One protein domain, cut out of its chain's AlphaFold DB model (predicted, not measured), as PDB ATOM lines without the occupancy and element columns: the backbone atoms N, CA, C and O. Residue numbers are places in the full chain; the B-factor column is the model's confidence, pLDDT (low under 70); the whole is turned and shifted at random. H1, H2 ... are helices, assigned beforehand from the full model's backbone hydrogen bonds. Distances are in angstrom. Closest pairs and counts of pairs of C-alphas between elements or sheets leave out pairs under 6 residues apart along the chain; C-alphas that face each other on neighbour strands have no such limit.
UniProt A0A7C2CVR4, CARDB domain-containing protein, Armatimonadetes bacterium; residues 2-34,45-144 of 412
ATOM      1  N   PRO A   2     -22.525 -26.476 -23.945       44.94
ATOM      2  CA  PRO A   2     -21.229 -27.122 -24.114       44.94
ATOM      3  C   PRO A   2     -20.470 -26.377 -25.212       44.94
ATOM      4  O   PRO A   2     -20.876 -26.357 -26.367       44.94
ATOM      5  N   LYS A   3     -19.399 -25.691 -24.825       54.28
ATOM      6  CA  LYS A   3     -18.631 -24.865 -25.751       54.28
ATOM      7  C   LYS A   3     -17.735 -25.743 -26.621       54.28
ATOM      8  O   LYS A   3     -17.130 -26.698 -26.124       54.28
ATOM      9  N   VAL A   4     -17.618 -25.396 -27.900       73.38
ATOM     10  CA  VAL A   4     -16.724 -26.088 -28.832       73.38
ATOM     11  C   VAL A   4     -15.285 -25.708 -28.497       73.38
ATOM     12  O   VAL A   4     -14.907 -24.535 -28.511       73.38
ATOM     13  N   HIS A   5     -14.466 -26.706 -28.169       85.44
ATOM     14  CA  HIS A   5     -13.059 -26.478 -27.861       85.44
ATOM     15  C   HIS A   5     -12.336 -25.800 -29.025       85.44
ATOM     16  O   HIS A   5     -12.494 -26.189 -30.182       85.44
ATOM     17  N   PHE A   6     -11.489 -24.824 -28.705       93.88
ATOM     18  CA  PHE A   6     -10.656 -24.176 -29.708       93.88
ATOM     19  C   PHE A   6      -9.617 -25.170 -30.277       93.88
ATOM     20  O   PHE A   6      -8.943 -25.849 -29.489       93.88
ATOM     21  N   PRO A   7      -9.457 -25.285 -31.611       95.50
ATOM     22  CA  PRO A   7      -8.515 -26.227 -32.212       95.50
ATOM     23  C   PRO A   7      -7.053 -25.832 -31.954       95.50
ATOM     24  O   PRO A   7      -6.714 -24.657 -31.841       95.50
ATOM     25  N   ASP A   8      -6.145 -26.811 -31.918       97.50
ATOM     26  CA  ASP A   8      -4.702 -26.533 -31.881       97.50
ATOM     27  C   ASP A   8      -4.223 -26.065 -33.264       97.50
ATOM     28  O   ASP A   8      -3.743 -26.852 -34.079       97.50
ATOM     29  N   VAL A   9      -4.381 -24.771 -33.541       98.44
ATOM     30  CA  VAL A   9      -4.043 -24.140 -34.832       98.44
ATOM     31  C   VAL A   9      -2.543 -24.082 -35.130       98.44
ATOM     32  O   VAL A   9      -2.144 -23.654 -36.213       98.44
ATOM     33  N   PHE A  10      -1.701 -24.480 -34.174       98.62
ATOM     34  CA  PHE A  10      -0.255 -24.583 -34.359       98.62
ATOM     35  C   PHE A  10       0.163 -25.970 -34.848       98.62
ATOM     36  O   PHE A  10       1.277 -26.129 -35.343       98.62
ATOM     37  N   ASP A  11      -0.716 -26.967 -34.726       98.44
ATOM     38  CA  ASP A  11      -0.489 -28.301 -35.260       98.44
ATOM     39  C   ASP A  11      -0.645 -28.279 -36.794       98.44
ATOM     40  O   ASP A  11      -1.696 -27.866 -37.293       98.44
ATOM     41  N   PRO A  12       0.341 -28.755 -37.578       97.62
ATOM     42  CA  PRO A  12       0.260 -28.751 -39.044       97.62
ATOM     43  C   PRO A  12      -0.924 -29.566 -39.589       97.62
ATOM     44  O   PRO A  12      -1.358 -29.374 -40.728       97.62
ATOM     45  N   ARG A  13      -1.495 -30.470 -38.784       98.12
ATOM     46  CA  ARG A  13      -2.711 -31.204 -39.147       98.12
ATOM     47  C   ARG A  13      -3.936 -30.299 -39.246       98.12
ATOM     48  O   ARG A  13      -4.851 -30.661 -39.982       98.12
ATOM     49  N   PHE A  14      -3.963 -29.154 -38.560       98.31
ATOM     50  CA  PHE A  14      -5.061 -28.191 -38.658       98.31
ATOM     51  C   PHE A  14      -5.176 -27.622 -40.077       98.31
ATOM     52  O   PHE A  14      -6.235 -27.717 -40.688       98.31
ATOM     53  N   GLU A  15      -4.075 -27.139 -40.657       98.44
ATOM     54  CA  GLU A  15      -4.066 -26.615 -42.029       98.44
ATOM     55  C   GLU A  15      -4.464 -27.679 -43.054       98.44
ATOM     56  O   GLU A  15      -5.314 -27.438 -43.914       98.44
ATOM     57  N   ARG A  16      -3.934 -28.901 -42.908       98.44
ATOM     58  CA  ARG A  16      -4.334 -30.031 -43.755       98.44
ATOM     59  C   ARG A  16      -5.824 -30.347 -43.622       98.44
ATOM     60  O   ARG A  16      -6.472 -30.662 -44.617       98.44
ATOM     61  N   PHE A  17      -6.368 -30.289 -42.408       98.31
ATOM     62  CA  PHE A  17      -7.793 -30.489 -42.169       98.31
ATOM     63  C   PHE A  17      -8.627 -29.404 -42.855       98.31
ATOM     64  O   PHE A  17      -9.565 -29.744 -43.573       98.31
ATOM     65  N   CYS A  18      -8.263 -28.128 -42.702       98.50
ATOM     66  CA  CYS A  18      -8.955 -27.010 -43.344       98.50
ATOM     67  C   CYS A  18      -8.945 -27.127 -44.873       98.50
ATOM     68  O   CYS A  18     -10.002 -26.996 -45.485       98.50
ATOM     69  N   ASP A  19      -7.800 -27.448 -45.489       98.69
ATOM     70  CA  ASP A  19      -7.707 -27.657 -46.942       98.69
ATOM     71  C   ASP A  19      -8.643 -28.779 -47.414       98.69
ATOM     72  O   ASP A  19      -9.424 -28.597 -48.348       98.69
ATOM     73  N   LEU A  20      -8.629 -29.927 -46.724       98.50
ATOM     74  CA  LEU A  20      -9.497 -31.058 -47.056       98.50
ATOM     75  C   LEU A  20     -10.982 -30.713 -46.894       98.50
ATOM     76  O   LEU A  20     -11.793 -31.098 -47.738       98.50
ATOM     77  N   ARG A  21     -11.352 -29.986 -45.834       98.06
ATOM     78  CA  ARG A  21     -12.740 -29.567 -45.601       98.06
ATOM     79  C   ARG A  21     -13.213 -28.554 -46.631       98.06
ATOM     80  O   ARG A  21     -14.287 -28.756 -47.191       98.06
ATOM     81  N   ALA A  22     -12.411 -27.539 -46.943       98.44
ATOM     82  CA  ALA A  22     -12.741 -26.563 -47.975       98.44
ATOM     83  C   ALA A  22     -12.852 -27.225 -49.357       98.44
ATOM     84  O   ALA A  22     -13.797 -26.962 -50.094       98.44
ATOM     85  N   LYS A  23     -11.980 -28.187 -49.683       98.56
ATOM     86  CA  LYS A  23     -12.119 -28.974 -50.916       98.56
ATOM     87  C   LYS A  23     -13.452 -29.720 -50.986       98.56
ATOM     88  O   LYS A  23     -14.080 -29.754 -52.035       98.56
ATOM     89  N   GLN A  24     -13.867 -30.343 -49.883       98.31
ATOM     90  CA  GLN A  24     -15.099 -31.136 -49.823       98.31
ATOM     91  C   GLN A  24     -16.369 -30.282 -49.819       98.31
ATOM     92  O   GLN A  24     -17.390 -30.722 -50.339       98.31
ATOM     93  N   ARG A  25     -16.332 -29.107 -49.181       97.19
ATOM     94  CA  ARG A  25     -17.520 -28.279 -48.932       97.19
ATOM     95  C   ARG A  25     -17.646 -27.091 -49.877       97.19
ATOM     96  O   ARG A  25     -18.766 -26.752 -50.231       97.19
ATOM     97  N   CYS A  26     -16.536 -26.490 -50.290       98.44
ATOM     98  CA  CYS A  26     -16.548 -25.279 -51.105       98.44
ATOM     99  C   CYS A  26     -16.436 -25.589 -52.603       98.44
ATOM    100  O   CYS A  26     -17.227 -25.090 -53.394       98.44
ATOM    101  N   ALA A  27     -15.519 -26.481 -53.004       97.81
ATOM    102  CA  ALA A  27     -15.294 -26.769 -54.428       97.81
ATOM    103  C   ALA A  27     -16.556 -27.208 -55.205       97.81
ATOM    104  O   ALA A  27     -16.691 -26.787 -56.354       97.81
ATOM    105  N   PRO A  28     -17.481 -28.019 -54.640       98.19
ATOM    106  CA  PRO A  28     -18.702 -28.406 -55.350       98.19
ATOM    107  C   PRO A  28     -19.701 -27.263 -55.567       98.19
ATOM    108  O   PRO A  28     -20.509 -27.356 -56.483       98.19
ATOM    109  N   ASN A  29     -19.649 -26.207 -54.748       97.69
ATOM    110  CA  ASN A  29     -20.634 -25.120 -54.750       97.69
ATOM    111  C   ASN A  29     -20.072 -23.803 -55.309       97.69
ATOM    112  O   ASN A  29     -20.767 -22.795 -55.313       97.69
ATOM    113  N   LYS A  30     -18.825 -23.795 -55.799       97.50
ATOM    114  CA  LYS A  30     -18.102 -22.577 -56.204       97.50
ATOM    115  C   LYS A  30     -18.790 -21.720 -57.274       97.50
ATOM    116  O   LYS A  30     -18.472 -20.542 -57.392       97.50
ATOM    117  N   ASP A  31     -19.691 -22.312 -58.055       97.75
ATOM    118  CA  ASP A  31     -20.408 -21.649 -59.146       97.75
ATOM    119  C   ASP A  31     -21.915 -21.485 -58.838       97.75
ATOM    120  O   ASP A  31     -22.668 -21.100 -59.727       97.75
ATOM    121  N   ASP A  32     -22.374 -21.797 -57.617       98.25
ATOM    122  CA  ASP A  32     -23.787 -21.679 -57.224       98.25
ATOM    123  C   ASP A  32     -24.152 -20.231 -56.849       98.25
ATOM    124  O   ASP A  32     -23.825 -19.794 -55.750       98.25
ATOM    125  N   PRO A  33     -24.895 -19.484 -57.688       97.56
ATOM    126  CA  PRO A  33     -25.209 -18.084 -57.414       97.56
ATOM    127  C   PRO A  33     -26.162 -17.877 -56.224       97.56
ATOM    128  O   PRO A  33     -26.361 -16.736 -55.807       97.56
ATOM    129  N   TRP A  34     -26.786 -18.938 -55.700       97.94
ATOM    130  CA  TRP A  34     -27.678 -18.865 -54.539       97.94
ATOM    131  C   TRP A  34     -26.945 -19.025 -53.210       97.94
ATOM    132  O   TRP A  34     -27.520 -18.758 -52.151       97.94
ATOM    133  N   GLU A  45     -14.273 -21.602 -27.961       95.00
ATOM    134  CA  GLU A  45     -13.800 -21.163 -26.635       95.00
ATOM    135  C   GLU A  45     -12.679 -20.097 -26.666       95.00
ATOM    136  O   GLU A  45     -11.605 -20.284 -26.090       95.00
ATOM    137  N   TRP A  46     -12.926 -18.941 -27.285       97.12
ATOM    138  CA  TRP A  46     -11.953 -17.844 -27.427       97.12
ATOM    139  C   TRP A  46     -11.450 -17.248 -26.099       97.12
ATOM    140  O   TRP A  46     -10.358 -16.692 -26.041       97.12
ATOM    141  N   TRP A  47     -12.211 -17.389 -25.011       96.69
ATOM    142  CA  TRP A  47     -11.834 -16.922 -23.666       96.69
ATOM    143  C   TRP A  47     -11.146 -18.002 -22.811       96.69
ATOM    144  O   TRP A  47     -10.892 -17.792 -21.623       96.69
ATOM    145  N   GLY A  48     -10.889 -19.188 -23.376       95.06
ATOM    146  CA  GLY A  48     -10.453 -20.362 -22.617       95.06
ATOM    147  C   GLY A  48     -11.433 -20.753 -21.500       95.06
ATOM    148  O   GLY A  48     -12.590 -20.324 -21.469       95.06
ATOM    149  N   LYS A  49     -10.973 -21.580 -20.552       93.44
ATOM    150  CA  LYS A  49     -11.808 -22.026 -19.421       93.44
ATOM    151  C   LYS A  49     -11.877 -21.012 -18.280       93.44
ATOM    152  O   LYS A  49     -12.810 -21.071 -17.488       93.44
ATOM    153  N   SER A  50     -10.915 -20.095 -18.190       94.38
ATOM    154  CA  SER A  50     -10.883 -19.067 -17.144       94.38
ATOM    155  C   SER A  50     -11.779 -17.864 -17.433       94.38
ATOM    156  O   SER A  50     -12.058 -17.097 -16.516       94.38
ATOM    157  N   GLY A  51     -12.208 -17.672 -18.686       95.31
ATOM    158  CA  GLY A  51     -12.984 -16.501 -19.096       95.31
ATOM    159  C   GLY A  51     -12.158 -15.216 -19.228       95.31
ATOM    160  O   GLY A  51     -12.721 -14.160 -19.500       95.31
ATOM    161  N   ARG A  52     -10.833 -15.273 -19.033       96.44
ATOM    162  CA  ARG A  52      -9.945 -14.106 -19.160       96.44
ATOM    163  C   ARG A  52      -9.622 -13.829 -20.633       96.44
ATOM    164  O   ARG A  52      -9.591 -14.774 -21.422       96.44
ATOM    165  N   PRO A  53      -9.276 -12.582 -21.013       97.62
ATOM    166  CA  PRO A  53      -8.873 -12.253 -22.387       97.62
ATOM    167  C   PRO A  53      -7.753 -13.137 -22.944       97.62
ATOM    168  O   PRO A  53      -7.736 -13.445 -24.129       97.62
ATOM    169  N   TRP A  54      -6.849 -13.593 -22.075       98.00
ATOM    170  CA  TRP A  54      -5.732 -14.470 -22.413       98.00
ATOM    171  C   TRP A  54      -5.969 -15.952 -22.089       98.00
ATOM    172  O   TRP A  54      -5.023 -16.740 -22.100       98.00
ATOM    173  N   GLY A  55      -7.202 -16.368 -21.788       97.44
ATOM    174  CA  GLY A  55      -7.485 -17.718 -21.298       97.44
ATOM    175  C   GLY A  55      -7.053 -18.835 -22.257       97.44
ATOM    176  O   GLY A  55      -6.659 -19.904 -21.802       97.44
ATOM    177  N   MET A  56      -7.014 -18.592 -23.573       98.00
ATOM    178  CA  MET A  56      -6.444 -19.554 -24.532       98.00
ATOM    179  C   MET A  56      -4.964 -19.862 -24.258       98.00
ATOM    180  O   MET A  56      -4.540 -21.006 -24.414       98.00
ATOM    181  N   ALA A  57      -4.180 -18.868 -23.827       98.38
ATOM    182  CA  ALA A  57      -2.778 -19.062 -23.462       98.38
ATOM    183  C   ALA A  57      -2.648 -19.939 -22.207       98.38
ATOM    184  O   ALA A  57      -1.775 -20.800 -22.143       98.38
ATOM    185  N   GLU A  58      -3.553 -19.783 -21.236       98.12
ATOM    186  CA  GLU A  58      -3.604 -20.638 -20.043       98.12
ATOM    187  C   GLU A  58      -3.969 -22.085 -20.405       98.12
ATOM    188  O   GLU A  58      -3.373 -23.024 -19.877       98.12
ATOM    189  N   GLU A  59      -4.908 -22.285 -21.336       97.50
ATOM    190  CA  GLU A  59      -5.263 -23.623 -21.818       97.50
ATOM    191  C   GLU A  59      -4.119 -24.290 -22.587       97.50
ATOM    192  O   GLU A  59      -3.884 -25.486 -22.401       97.50
ATOM    193  N   ALA A  60      -3.371 -23.532 -23.397       98.12
ATOM    194  CA  ALA A  60      -2.156 -24.015 -24.050       98.12
ATOM    195  C   ALA A  60      -1.047 -24.336 -23.035       98.12
ATOM    196  O   ALA A  60      -0.342 -25.333 -23.190       98.12
ATOM    197  N   TRP A  61      -0.923 -23.550 -21.958       98.38
ATOM    198  CA  TRP A  61       0.059 -23.783 -20.897       98.38
ATOM    199  C   TRP A  61      -0.141 -25.134 -20.210       98.38
ATOM    200  O   TRP A  61       0.832 -25.823 -19.920       98.38
ATOM    201  N   LYS A  62      -1.389 -25.540 -19.972       97.62
ATOM    202  CA  LYS A  62      -1.720 -26.808 -19.299       97.62
ATOM    203  C   LYS A  62      -1.394 -28.048 -20.138       97.62
ATOM    204  O   LYS A  62      -1.466 -29.165 -19.628       97.62
ATOM    205  N   LYS A  63      -1.094 -27.894 -21.431       97.75
ATOM    206  CA  LYS A  63      -0.833 -29.027 -22.325       97.75
ATOM    207  C   LYS A  63       0.577 -29.610 -22.126       97.75
ATOM    208  O   LYS A  63       1.488 -28.878 -21.744       97.75
ATOM    209  N   PRO A  64       0.775 -30.915 -22.397       97.94
ATOM    210  CA  PRO A  64       2.104 -31.527 -22.395       97.94
ATOM    211  C   PRO A  64       3.063 -30.901 -23.425       97.94
ATOM    212  O   PRO A  64       2.630 -30.297 -24.408       97.94
ATOM    213  N   ALA A  65       4.370 -31.074 -23.208       97.88
ATOM    214  CA  ALA A  65       5.445 -30.460 -24.000       97.88
ATOM    215  C   ALA A  65       5.464 -30.857 -25.491       97.88
ATOM    216  O   ALA A  65       6.025 -30.137 -26.319       97.88
ATOM    217  N   ASP A  66       4.867 -31.994 -25.847       97.00
ATOM    218  CA  ASP A  66       4.774 -32.497 -27.223       97.00
ATOM    219  C   ASP A  66       3.632 -31.853 -28.028       97.00
ATOM    220  O   ASP A  66       3.513 -32.071 -29.234       97.00
ATOM    221  N   ARG A  67       2.787 -31.035 -27.387       97.94
ATOM    222  CA  ARG A  67       1.672 -30.346 -28.042       97.94
ATOM    223  C   ARG A  67       2.141 -29.070 -28.735       97.94
ATOM    224  O   ARG A  67       2.815 -28.233 -28.135       97.94
ATOM    225  N   ALA A  68       1.705 -28.879 -29.980       98.62
ATOM    226  CA  ALA A  68       2.110 -27.744 -30.807       98.62
ATOM    227  C   ALA A  68       1.737 -26.393 -30.175       98.62
ATOM    228  O   ALA A  68       2.572 -25.490 -30.123       98.62
ATOM    229  N   CYS A  69       0.533 -26.260 -29.607       98.25
ATOM    230  CA  CYS A  69       0.139 -25.056 -28.867       98.25
ATOM    231  C   CYS A  69       1.040 -24.753 -27.657       98.25
ATOM    232  O   CYS A  69       1.333 -23.585 -27.401       98.25
ATOM    233  N   LYS A  70       1.526 -25.774 -26.937       98.75
ATOM    234  CA  LYS A  70       2.442 -25.599 -25.798       98.75
ATOM    235  C   LYS A  70       3.799 -25.076 -26.259       98.75
ATOM    236  O   LYS A  70       4.318 -24.115 -25.696       98.75
ATOM    237  N   GLN A  71       4.345 -25.676 -27.313       98.75
ATOM    238  CA  GLN A  71       5.606 -25.247 -27.922       98.75
ATOM    239  C   GLN A  71       5.500 -23.822 -28.479       98.75
ATOM    240  O   GLN A  71       6.397 -23.003 -28.272       98.75
ATOM    241  N   ALA A  72       4.378 -23.497 -29.128       98.81
ATOM    242  CA  ALA A  72       4.102 -22.158 -29.629       98.81
ATOM    243  C   ALA A  72       4.011 -21.124 -28.504       98.81
ATOM    244  O   ALA A  72       4.610 -20.061 -28.621       98.81
ATOM    245  N   LEU A  73       3.334 -21.438 -27.397       98.88
ATOM    246  CA  LEU A  73       3.268 -20.554 -26.234       98.88
ATOM    247  C   LEU A  73       4.662 -20.220 -25.692       98.88
ATOM    248  O   LEU A  73       4.976 -19.048 -25.499       98.88
ATOM    249  N   VAL A  74       5.517 -21.227 -25.491       98.81
ATOM    250  CA  VAL A  74       6.885 -21.007 -24.993       98.81
ATOM    251  C   VAL A  74       7.713 -20.178 -25.977       98.81
ATOM    252  O   VAL A  74       8.428 -19.270 -25.546       98.81
ATOM    253  N   ARG A  75       7.584 -20.432 -27.289       98.81
ATOM    254  CA  ARG A  75       8.221 -19.612 -28.333       98.81
ATOM    255  C   ARG A  75       7.776 -18.152 -28.236       98.81
ATOM    256  O   ARG A  75       8.626 -17.275 -28.138       98.81
ATOM    257  N   ILE A  76       6.468 -17.902 -28.222       98.88
ATOM    258  CA  ILE A  76       5.893 -16.550 -28.229       98.88
ATOM    259  C   ILE A  76       6.317 -15.773 -26.985       98.88
ATOM    260  O   ILE A  76       6.710 -14.614 -27.085       98.88
ATOM    261  N   LEU A  77       6.306 -16.411 -25.812       98.88
ATOM    262  CA  LEU A  77       6.779 -15.780 -24.582       98.88
ATOM    263  C   LEU A  77       8.272 -15.449 -24.664       98.88
ATOM    264  O   LEU A  77       8.671 -14.330 -24.347       98.88
ATOM    265  N   ARG A  78       9.104 -16.377 -25.151       98.81
ATOM    266  CA  ARG A  78      10.536 -16.119 -25.355       98.81
ATOM    267  C   ARG A  78      10.773 -14.936 -26.291       98.81
ATOM    268  O   ARG A  78      11.611 -14.092 -25.987       98.81
ATOM    269  N   GLU A  79      10.052 -14.871 -27.405       98.81
ATOM    270  CA  GLU A  79      10.150 -13.788 -28.387       98.81
ATOM    271  C   GLU A  79       9.697 -12.449 -27.797       98.81
ATOM    272  O   GLU A  79      10.420 -11.456 -27.903       98.81
ATOM    273  N   PHE A  80       8.557 -12.430 -27.100       98.81
ATOM    274  CA  PHE A  80       8.016 -11.234 -26.454       98.81
ATOM    275  C   PHE A  80       9.009 -10.619 -25.457       98.81
ATOM    276  O   PHE A  80       9.221  -9.406 -25.447       98.81
ATOM    277  N   TYR A  81       9.669 -11.462 -24.661       98.69
ATOM    278  CA  TYR A  81      10.683 -11.049 -23.687       98.69
ATOM    279  C   TYR A  81      12.103 -10.968 -24.262       98.69
ATOM    280  O   TYR A  81      13.045 -10.708 -23.517       98.69
ATOM    281  N   ARG A  82      12.293 -11.182 -25.572       98.44
ATOM    282  CA  ARG A  82      13.612 -11.187 -26.240       98.44
ATOM    283  C   ARG A  82      14.630 -12.120 -25.567       98.44
ATOM    284  O   ARG A  82      15.818 -11.815 -25.507       98.44
ATOM    285  N   GLY A  83      14.160 -13.246 -25.037       98.38
ATOM    286  CA  GLY A  83      14.977 -14.218 -24.309       98.38
ATOM    287  C   GLY A  83      15.289 -13.863 -22.849       98.38
ATOM    288  O   GLY A  83      15.936 -14.663 -22.177       98.38
ATOM    289  N   ASP A  84      14.803 -12.737 -22.315       98.62
ATOM    290  CA  ASP A  84      15.020 -12.351 -20.915       98.62
ATOM    291  C   ASP A  84      14.051 -13.072 -19.959       98.62
ATOM    292  O   ASP A  84      12.940 -12.616 -19.671       98.62
ATOM    293  N   ILE A  85      14.492 -14.218 -19.431       98.62
ATOM    294  CA  ILE A  85      13.715 -14.993 -18.455       98.62
ATOM    295  C   ILE A  85      13.549 -14.265 -17.113       98.62
ATOM    296  O   ILE A  85      12.567 -14.501 -16.410       98.62
ATOM    297  N   LYS A  86      14.453 -13.342 -16.745       98.75
ATOM    298  CA  LYS A  86      14.330 -12.575 -15.494       98.75
ATOM    299  C   LYS A  86      13.189 -11.570 -15.592       98.75
ATOM    300  O   LYS A  86      12.422 -11.435 -14.641       98.75
ATOM    301  N   ALA A  87      13.038 -10.915 -16.744       98.75
ATOM    302  CA  ALA A  87      11.899 -10.041 -17.011       98.75
ATOM    303  C   ALA A  87      10.568 -10.811 -16.995       98.75
ATOM    304  O   ALA A  87       9.604 -10.327 -16.401       98.75
ATOM    305  N   PHE A  88      10.530 -12.017 -17.575       98.69
ATOM    306  CA  PHE A  88       9.372 -12.908 -17.461       98.69
ATOM    307  C   PHE A  88       9.074 -13.242 -15.991       98.69
ATOM    308  O   PHE A  88       7.972 -13.004 -15.508       98.69
ATOM    309  N   ASN A  89      10.064 -13.728 -15.243       98.69
ATOM    310  CA  ASN A  89       9.889 -14.087 -13.834       98.69
ATOM    311  C   ASN A  89       9.350 -12.920 -12.992       98.69
ATOM    312  O   ASN A  89       8.453 -13.129 -12.177       98.69
ATOM    313  N   ALA A  90       9.830 -11.695 -13.229       98.69
ATOM    314  CA  ALA A  90       9.343 -10.495 -12.552       98.69
ATOM    315  C   ALA A  90       7.867 -10.182 -12.865       98.69
ATOM    316  O   ALA A  90       7.123  -9.791 -11.968       98.69
ATOM    317  N   ASP A  91       7.423 -10.382 -14.109       98.75
ATOM    318  CA  ASP A  91       6.039 -10.108 -14.520       98.75
ATOM    319  C   ASP A  91       5.033 -11.158 -14.048       98.75
ATOM    320  O   ASP A  91       3.837 -10.879 -14.014       98.75
ATOM    321  N   PHE A  92       5.500 -12.356 -13.697       98.44
ATOM    322  CA  PHE A  92       4.652 -13.500 -13.353       98.44
ATOM    323  C   PHE A  92       4.864 -14.018 -11.923       98.44
ATOM    324  O   PHE A  92       4.210 -14.980 -11.522       98.44
ATOM    325  N   GLY A  93       5.779 -13.418 -11.151       97.62
ATOM    326  CA  GLY A  93       6.152 -13.908  -9.820       97.62
ATOM    327  C   GLY A  93       6.725 -15.328  -9.854       97.62
ATOM    328  O   GLY A  93       6.508 -16.107  -8.929       97.62
ATOM    329  N   ALA A  94       7.393 -15.682 -10.951       97.06
ATOM    330  CA  ALA A  94       7.919 -17.017 -11.205       97.06
ATOM    331  C   ALA A  94       9.428 -17.091 -10.926       97.06
ATOM    332  O   ALA A  94      10.081 -16.079 -10.677       97.06
ATOM    333  N   ASN A  95       9.993 -18.298 -10.969       97.31
ATOM    334  CA  ASN A  95      11.422 -18.523 -10.750       97.31
ATOM    335  C   ASN A  95      11.979 -19.589 -11.705       97.31
ATOM    336  O   ASN A  95      12.557 -20.581 -11.270       97.31
ATOM    337  N   PHE A  96      11.748 -19.410 -13.007       97.94
ATOM    338  CA  PHE A  96      12.301 -20.288 -14.038       97.94
ATOM    339  C   PHE A  96      13.732 -19.880 -14.403       97.94
ATOM    340  O   PHE A  96      14.024 -18.690 -14.535       97.94
ATOM    341  N   SER A  97      14.623 -20.845 -14.623       98.00
ATOM    342  CA  SER A  97      16.016 -20.570 -15.016       98.00
ATOM    343  C   SER A  97      16.146 -20.242 -16.505       98.00
ATOM    344  O   SER A  97      17.077 -19.553 -16.915       98.00
ATOM    345  N   GLN A  98      15.219 -20.748 -17.325       98.25
ATOM    346  CA  GLN A  98      15.170 -20.567 -18.777       98.25
ATOM    347  C   GLN A  98      13.760 -20.830 -19.320       98.25
ATOM    348  O   GLN A  98      12.967 -21.537 -18.702       98.25
ATOM    349  N   PHE A  99      13.457 -20.320 -20.518       98.50
ATOM    350  CA  PHE A  99      12.136 -20.498 -21.137       98.50
ATOM    351  C   PHE A  99      11.767 -21.969 -21.397       98.50
ATOM    352  O   PHE A  99      10.586 -22.291 -21.391       98.50
ATOM    353  N   ASP A 100      12.735 -22.866 -21.615       98.12
ATOM    354  CA  ASP A 100      12.445 -24.288 -21.864       98.12
ATOM    355  C   ASP A 100      11.798 -24.991 -20.660       98.12
ATOM    356  O   ASP A 100      11.025 -25.928 -20.848       98.12
ATOM    357  N   GLU A 101      12.013 -24.506 -19.430       98.12
ATOM    358  CA  GLU A 101      11.342 -25.048 -18.237       98.12
ATOM    359  C   GLU A 101       9.820 -24.841 -18.281       98.12
ATOM    360  O   GLU A 101       9.058 -25.599 -17.678       98.12
ATOM    361  N   LEU A 102       9.339 -23.857 -19.048       98.06
ATOM    362  CA  LEU A 102       7.906 -23.648 -19.218       98.06
ATOM    363  C   LEU A 102       7.261 -24.814 -19.977       98.06
ATOM    364  O   LEU A 102       6.070 -25.036 -19.777       98.06
ATOM    365  N   LEU A 103       7.998 -25.573 -20.806       98.44
ATOM    366  CA  LEU A 103       7.456 -26.711 -21.570       98.44
ATOM    367  C   LEU A 103       6.892 -27.811 -20.664       98.44
ATOM    368  O   LEU A 103       5.901 -28.443 -21.024       98.44
ATOM    369  N   THR A 104       7.492 -28.019 -19.492       96.81
ATOM    370  CA  THR A 104       7.085 -29.052 -18.530       96.81
ATOM    371  C   THR A 104       6.183 -28.513 -17.417       96.81
ATOM    372  O   THR A 104       5.530 -29.296 -16.729       96.81
ATOM    373  N   SER A 105       6.073 -27.188 -17.263       96.75
ATOM    374  CA  SER A 105       5.125 -26.562 -16.336       96.75
ATOM    375  C   SER A 105       3.686 -26.647 -16.857       96.75
ATOM    376  O   SER A 105       3.396 -26.175 -17.952       96.75
ATOM    377  N   GLN A 106       2.763 -27.175 -16.050       96.94
ATOM    378  CA  GLN A 106       1.324 -27.234 -16.365       96.94
ATOM    379  C   GLN A 106       0.471 -26.280 -15.518       96.94
ATOM    380  O   GLN A 106      -0.739 -26.188 -15.721       96.94
ATOM    381  N   THR A 107       1.100 -25.527 -14.614       96.38
ATOM    382  CA  THR A 107       0.436 -24.532 -13.767       96.38
ATOM    383  C   THR A 107       0.735 -23.137 -14.316       96.38
ATOM    384  O   THR A 107       1.844 -22.643 -14.104       96.38
ATOM    385  N   PRO A 108      -0.198 -22.499 -15.046       94.38
ATOM    386  CA  PRO A 108       0.030 -21.166 -15.593       94.38
ATOM    387  C   PRO A 108       0.116 -20.128 -14.461       94.38
ATOM    388  O   PRO A 108      -0.850 -19.996 -13.701       94.38
ATOM    389  N   PRO A 109       1.227 -19.378 -14.333       95.50
ATOM    390  CA  PRO A 109       1.280 -18.258 -13.405       95.50
ATOM    391  C   PRO A 109       0.356 -17.134 -13.887       95.50
ATOM    392  O   PRO A 109       0.154 -16.943 -15.088       95.50
ATOM    393  N   GLN A 110      -0.202 -16.374 -12.948       96.94
ATOM    394  CA  GLN A 110      -1.007 -15.203 -13.286       96.94
ATOM    395  C   GLN A 110      -0.094 -13.992 -13.519       96.94
ATOM    396  O   GLN A 110       0.859 -13.803 -12.761       96.94
ATOM    397  N   PRO A 111      -0.362 -13.163 -14.542       97.62
ATOM    398  CA  PRO A 111       0.417 -11.952 -14.762       97.62
ATOM    399  C   PRO A 111       0.190 -10.958 -13.615       97.62
ATOM    400  O   PRO A 111      -0.949 -10.665 -13.254       97.62
ATOM    401  N   LEU A 112       1.276 -10.410 -13.071       98.38
ATOM    402  CA  LEU A 112       1.268  -9.415 -11.992       98.38
ATOM    403  C   LEU A 112       1.108  -7.979 -12.508       98.38
ATOM    404  O   LEU A 112       0.837  -7.068 -11.730       98.38
ATOM    405  N   ASN A 113       1.303  -7.758 -13.810       98.50
ATOM    406  CA  ASN A 113       1.252  -6.439 -14.432       98.50
ATOM    407  C   ASN A 113       0.760  -6.503 -15.891       98.50
ATOM    408  O   ASN A 113       0.616  -7.576 -16.481       98.50
ATOM    409  N   GLU A 114       0.518  -5.334 -16.490       98.44
ATOM    410  CA  GLU A 114       0.033  -5.219 -17.872       98.44
ATOM    411  C   GLU A 114       0.988  -5.812 -18.916       98.44
ATOM    412  O   GLU A 114       0.535  -6.291 -19.956       98.44
ATOM    413  N   ARG A 115       2.307  -5.793 -18.676       98.69
ATOM    414  CA  ARG A 115       3.283  -6.369 -19.614       98.69
ATOM    415  C   ARG A 115       3.139  -7.889 -19.675       98.69
ATOM    416  O   ARG A 115       3.084  -8.429 -20.778       98.69
ATOM    417  N   GLY A 116       2.957  -8.548 -18.530       98.69
ATOM    418  CA  GLY A 116       2.626  -9.974 -18.464       98.69
ATOM    419  C   GLY A 116       1.291 -10.306 -19.140       98.69
ATOM    420  O   GLY A 116       1.199 -11.283 -19.884       98.69
ATOM    421  N   GLN A 117       0.264  -9.463 -18.970       98.56
ATOM    422  CA  GLN A 117      -1.011  -9.638 -19.683       98.56
ATOM    423  C   GLN A 117      -0.815  -9.540 -21.203       98.56
ATOM    424  O   GLN A 117      -1.278 -10.409 -21.939       98.56
ATOM    425  N   LYS A 118      -0.070  -8.532 -21.678       98.75
ATOM    426  CA  LYS A 118       0.275  -8.363 -23.100       98.75
ATOM    427  C   LYS A 118       1.071  -9.551 -23.649       98.75
ATOM    428  O   LYS A 118       0.817  -9.960 -24.780       98.75
ATOM    429  N   ALA A 119       1.964 -10.140 -22.852       98.75
ATOM    430  CA  ALA A 119       2.709 -11.337 -23.236       98.75
ATOM    431  C   ALA A 119       1.782 -12.538 -23.493       98.75
ATOM    432  O   ALA A 119       1.921 -13.215 -24.511       98.75
ATOM    433  N   LEU A 120       0.792 -12.781 -22.625       98.75
ATOM    434  CA  LEU A 120      -0.190 -13.849 -22.854       98.75
ATOM    435  C   LEU A 120      -1.165 -13.507 -23.996       98.75
ATOM    436  O   LEU A 120      -1.539 -14.384 -24.775       98.75
ATOM    437  N   MET A 121      -1.540 -12.235 -24.155       98.75
ATOM    438  CA  MET A 121      -2.366 -11.778 -25.279       98.75
ATOM    439  C   MET A 121      -1.662 -11.919 -26.636       98.75
ATOM    440  O   MET A 121      -2.339 -12.111 -27.646       98.75
ATOM    441  N   ALA A 122      -0.325 -11.889 -26.682       98.81
ATOM    442  CA  ALA A 122       0.430 -12.168 -27.904       98.81
ATOM    443  C   ALA A 122       0.157 -13.589 -28.430       98.81
ATOM    444  O   ALA A 122      -0.008 -13.774 -29.636       98.81
ATOM    445  N   PHE A 123      -0.005 -14.574 -27.535       98.88
ATOM    446  CA  PHE A 123      -0.425 -15.925 -27.921       98.88
ATOM    447  C   PHE A 123      -1.832 -15.932 -28.529       98.88
ATOM    448  O   PHE A 123      -2.042 -16.539 -29.578       98.88
ATOM    449  N   VAL A 124      -2.791 -15.236 -27.904       98.81
ATOM    450  CA  VAL A 124      -4.174 -15.142 -28.411       98.81
ATOM    451  C   VAL A 124      -4.202 -14.525 -29.805       98.81
ATOM    452  O   VAL A 124      -4.870 -15.047 -30.694       98.81
ATOM    453  N   ARG A 125      -3.435 -13.449 -30.019       98.88
ATOM    454  CA  ARG A 125      -3.306 -12.790 -31.322       98.88
ATOM    455  C   ARG A 125      -2.772 -13.736 -32.391       98.88
ATOM    456  O   ARG A 125      -3.363 -13.828 -33.462       98.88
ATOM    457  N   GLU A 126      -1.689 -14.451 -32.106       98.88
ATOM    458  CA  GLU A 126      -1.087 -15.359 -33.084       98.88
ATOM    459  C   GLU A 126      -1.967 -16.588 -33.364       98.88
ATOM    460  O   GLU A 126      -2.044 -17.049 -34.507       98.88
ATOM    461  N   ALA A 127      -2.668 -17.101 -32.349       98.88
ATOM    462  CA  ALA A 127      -3.645 -18.171 -32.515       98.88
ATOM    463  C   ALA A 127      -4.834 -17.715 -33.382       98.88
ATOM    464  O   ALA A 127      -5.204 -18.410 -34.329       98.88
ATOM    465  N   ALA A 128      -5.389 -16.529 -33.112       98.81
ATOM    466  CA  ALA A 128      -6.462 -15.944 -33.911       98.81
ATOM    467  C   ALA A 128      -6.026 -15.710 -35.365       98.81
ATOM    468  O   ALA A 128      -6.736 -16.098 -36.292       98.81
ATOM    469  N   GLU A 129      -4.837 -15.140 -35.581       98.88
ATOM    470  CA  GLU A 129      -4.312 -14.907 -36.927       98.88
ATOM    471  C   GLU A 129      -4.143 -16.216 -37.696       98.88
ATOM    472  O   GLU A 129      -4.550 -16.302 -38.853       98.88
ATOM    473  N   ARG A 130      -3.578 -17.255 -37.068       98.81
ATOM    474  CA  ARG A 130      -3.456 -18.573 -37.701       98.81
ATOM    475  C   ARG A 130      -4.812 -19.153 -38.064       98.81
ATOM    476  O   ARG A 130      -4.978 -19.565 -39.208       98.81
ATOM    477  N   TYR A 131      -5.757 -19.165 -37.125       98.88
ATOM    478  CA  TYR A 131      -7.103 -19.690 -37.347       98.88
ATOM    479  C   TYR A 131      -7.753 -19.053 -38.578       98.88
ATOM    480  O   TYR A 131      -8.091 -19.749 -39.538       98.88
ATOM    481  N   PHE A 132      -7.869 -17.724 -38.576       98.88
ATOM    482  CA  PHE A 132      -8.570 -16.996 -39.625       98.88
ATOM    483  C   PHE A 132      -7.815 -16.989 -40.956       98.88
ATOM    484  O   PHE A 132      -8.429 -17.154 -42.006       98.88
ATOM    485  N   ARG A 133      -6.481 -16.872 -40.944       98.88
ATOM    486  CA  ARG A 133      -5.687 -16.919 -42.179       98.88
ATOM    487  C   ARG A 133      -5.792 -18.275 -42.867       98.88
ATOM    488  O   ARG A 133      -6.028 -18.322 -44.070       98.88
ATOM    489  N   ILE A 134      -5.591 -19.365 -42.124       98.88
ATOM    490  CA  ILE A 134      -5.571 -20.729 -42.674       98.88
ATOM    491  C   ILE A 134      -6.944 -21.090 -43.249       98.88
ATOM    492  O   ILE A 134      -7.036 -21.580 -44.373       98.88
ATOM    493  N   THR A 135      -8.014 -20.811 -42.504       98.62
ATOM    494  CA  THR A 135      -9.385 -21.085 -42.952       98.62
ATOM    495  C   THR A 135      -9.774 -20.247 -44.172       98.62
ATOM    496  O   THR A 135     -10.265 -20.804 -45.153       98.62
ATOM    497  N   ALA A 136      -9.477 -18.942 -44.173       98.69
ATOM    498  CA  ALA A 136      -9.750 -18.068 -45.314       98.69
ATOM    499  C   ALA A 136      -8.978 -18.495 -46.573       98.69
ATOM    500  O   ALA A 136      -9.553 -18.562 -47.660       98.69
ATOM    501  N   GLN A 137      -7.691 -18.834 -46.434       98.75
ATOM    502  CA  GLN A 137      -6.868 -19.334 -47.543       98.75
ATOM    503  C   GLN A 137      -7.418 -20.649 -48.108       98.75
ATOM    504  O   GLN A 137      -7.467 -20.813 -49.327       98.75
ATOM    505  N   ALA A 138      -7.871 -21.561 -47.242       98.69
ATOM    506  CA  ALA A 138      -8.469 -22.822 -47.663       98.69
ATOM    507  C   ALA A 138      -9.770 -22.605 -48.454       98.69
ATOM    508  O   ALA A 138      -9.909 -23.183 -49.531       98.69
ATOM    509  N   ILE A 139     -10.685 -21.747 -47.980       98.56
ATOM    510  CA  ILE A 139     -11.913 -21.402 -48.723       98.56
ATOM    511  C   ILE A 139     -11.547 -20.807 -50.079       98.56
ATOM    512  O   ILE A 139     -11.933 -21.358 -51.106       98.56
ATOM    513  N   ARG A 140     -10.726 -19.749 -50.103       98.56
ATOM    514  CA  ARG A 140     -10.368 -19.027 -51.336       98.56
ATOM    515  C   ARG A 140      -9.701 -19.900 -52.391       98.56
ATOM    516  O   ARG A 140      -9.873 -19.652 -53.579       98.56
ATOM    517  N   LYS A 141      -8.955 -20.923 -51.972       98.62
ATOM    518  CA  LYS A 141      -8.324 -21.887 -52.879       98.62
ATOM    519  C   LYS A 141      -9.342 -22.708 -53.676       98.62
ATOM    520  O   LYS A 141      -9.059 -23.058 -54.819       98.62
ATOM    521  N   TYR A 142     -10.484 -23.049 -53.079       98.69
ATOM    522  CA  TYR A 142     -11.485 -23.932 -53.688       98.69
ATOM    523  C   TYR A 142     -12.754 -23.202 -54.140       98.69
ATOM    524  O   TYR A 142     -13.458 -23.711 -55.009       98.69
ATOM    525  N   ASP A 143     -13.010 -22.019 -53.588       98.56
ATOM    526  CA  ASP A 143     -14.115 -21.137 -53.930       98.56
ATOM    527  C   ASP A 143     -13.697 -19.661 -53.755       98.56
ATOM    528  O   ASP A 143     -13.700 -19.117 -52.640       98.56
ATOM    529  N   PRO A 144     -13.283 -18.999 -54.849       97.25
ATOM    530  CA  PRO A 144     -12.932 -17.586 -54.822       97.25
ATOM    531  C   PRO A 144     -14.151 -16.653 -54.916       97.25
ATOM    532  O   PRO A 144     -13.962 -15.445 -54.788       97.25
TER     533      PRO A 144
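AT A GLANCE: This is residues 2 to 34 and 45 to 144 of the 412 residues of the protein "CARDB domain-containing protein" of Armatimonadetes bacterium (UniProt A0A7C2CVR4). One long helix, H6, runs most of the length of a rod; a cluster of four shorter helices, H2 to H5, gathers round its first part, and H1 packs at a slant on its last turns, residues 134 to 142. Within the cluster H2 and H3 cross H6, H4 meets it near its beginning, and H5 packs on H3 without reaching H6. The printed part has 133 residues with six named helices, H1 to H6 in that order along the chain, and no named strand; the class is all helix. The whole is loose, with a radius of gyration of the C-alphas of 17.5 A, and spans 58 by 25 by 25 A.

IN THESE COORDINATES: Find C-alpha 114 at (0.033, -5.219, -17.872); from there H6, residues 114 to 142, runs 42.0 A to C-alpha 142 at (-11.485, -23.932, -53.688). Look next at C-alpha 12, at (0.260, -28.751, -39.044), where H1, residues 12 to 25, sets out for 20.4 A. The cluster holds H2, residues 55 to 61; H3, residues 68 to 80 and 18.1 A long; H4, residues 85 to 92; and H5, residues 99 to 103.

HOW THE PARTS SIT: Begin with the hub, H6, which touches four other helices. With residues 134 to 142 alone it touches H1, the closest C-alphas being those of Asp 19 and Ala 138, 4.9 A apart; the two run the same way at a steep tilt of 37 degrees, only just past shallow. H3 touches H6 through Leu 73 and Phe 123, their closest C-alphas at 6.2 A, and they run opposite ways at a steep tilt of 53 degrees. H2 touches H6 about perpendicular, at 88 degrees, with the C-alphas of Ala 57 and Leu 120 closest at 5.9 A. H4 touches residues 115 to 116 of H6 alone, about perpendicular at 82 degrees; its closest C-alphas are those of Asp 91 and Gly 116, 5.2 A apart. H5 touches H3, with the C-alphas of Arg 78 and Phe 99 closest at 6.3 A. H1 stays apart from H2, H3, H4 and H5. In H1, H2, H3 and H4 every O i to N i+4 pair is within hydrogen-bond range; in H6 23 of 25 are, and in H5 0 of 1, beside 2 of 2 O i to N i+3 pairs.

THE WHOLE: The two C-alphas farthest apart, those of Pro 33 and Asn 95, are 59.3 A apart. Residues 35 to 44 are cut out, and C-alphas 34 and 45 stand 31.2 A apart across the cut. Of the links that are printed whole, H3 to H4 is tight and the others are short. The mean pLDDT of the printed part is 97.0, and residues 2 to 3 are under 70.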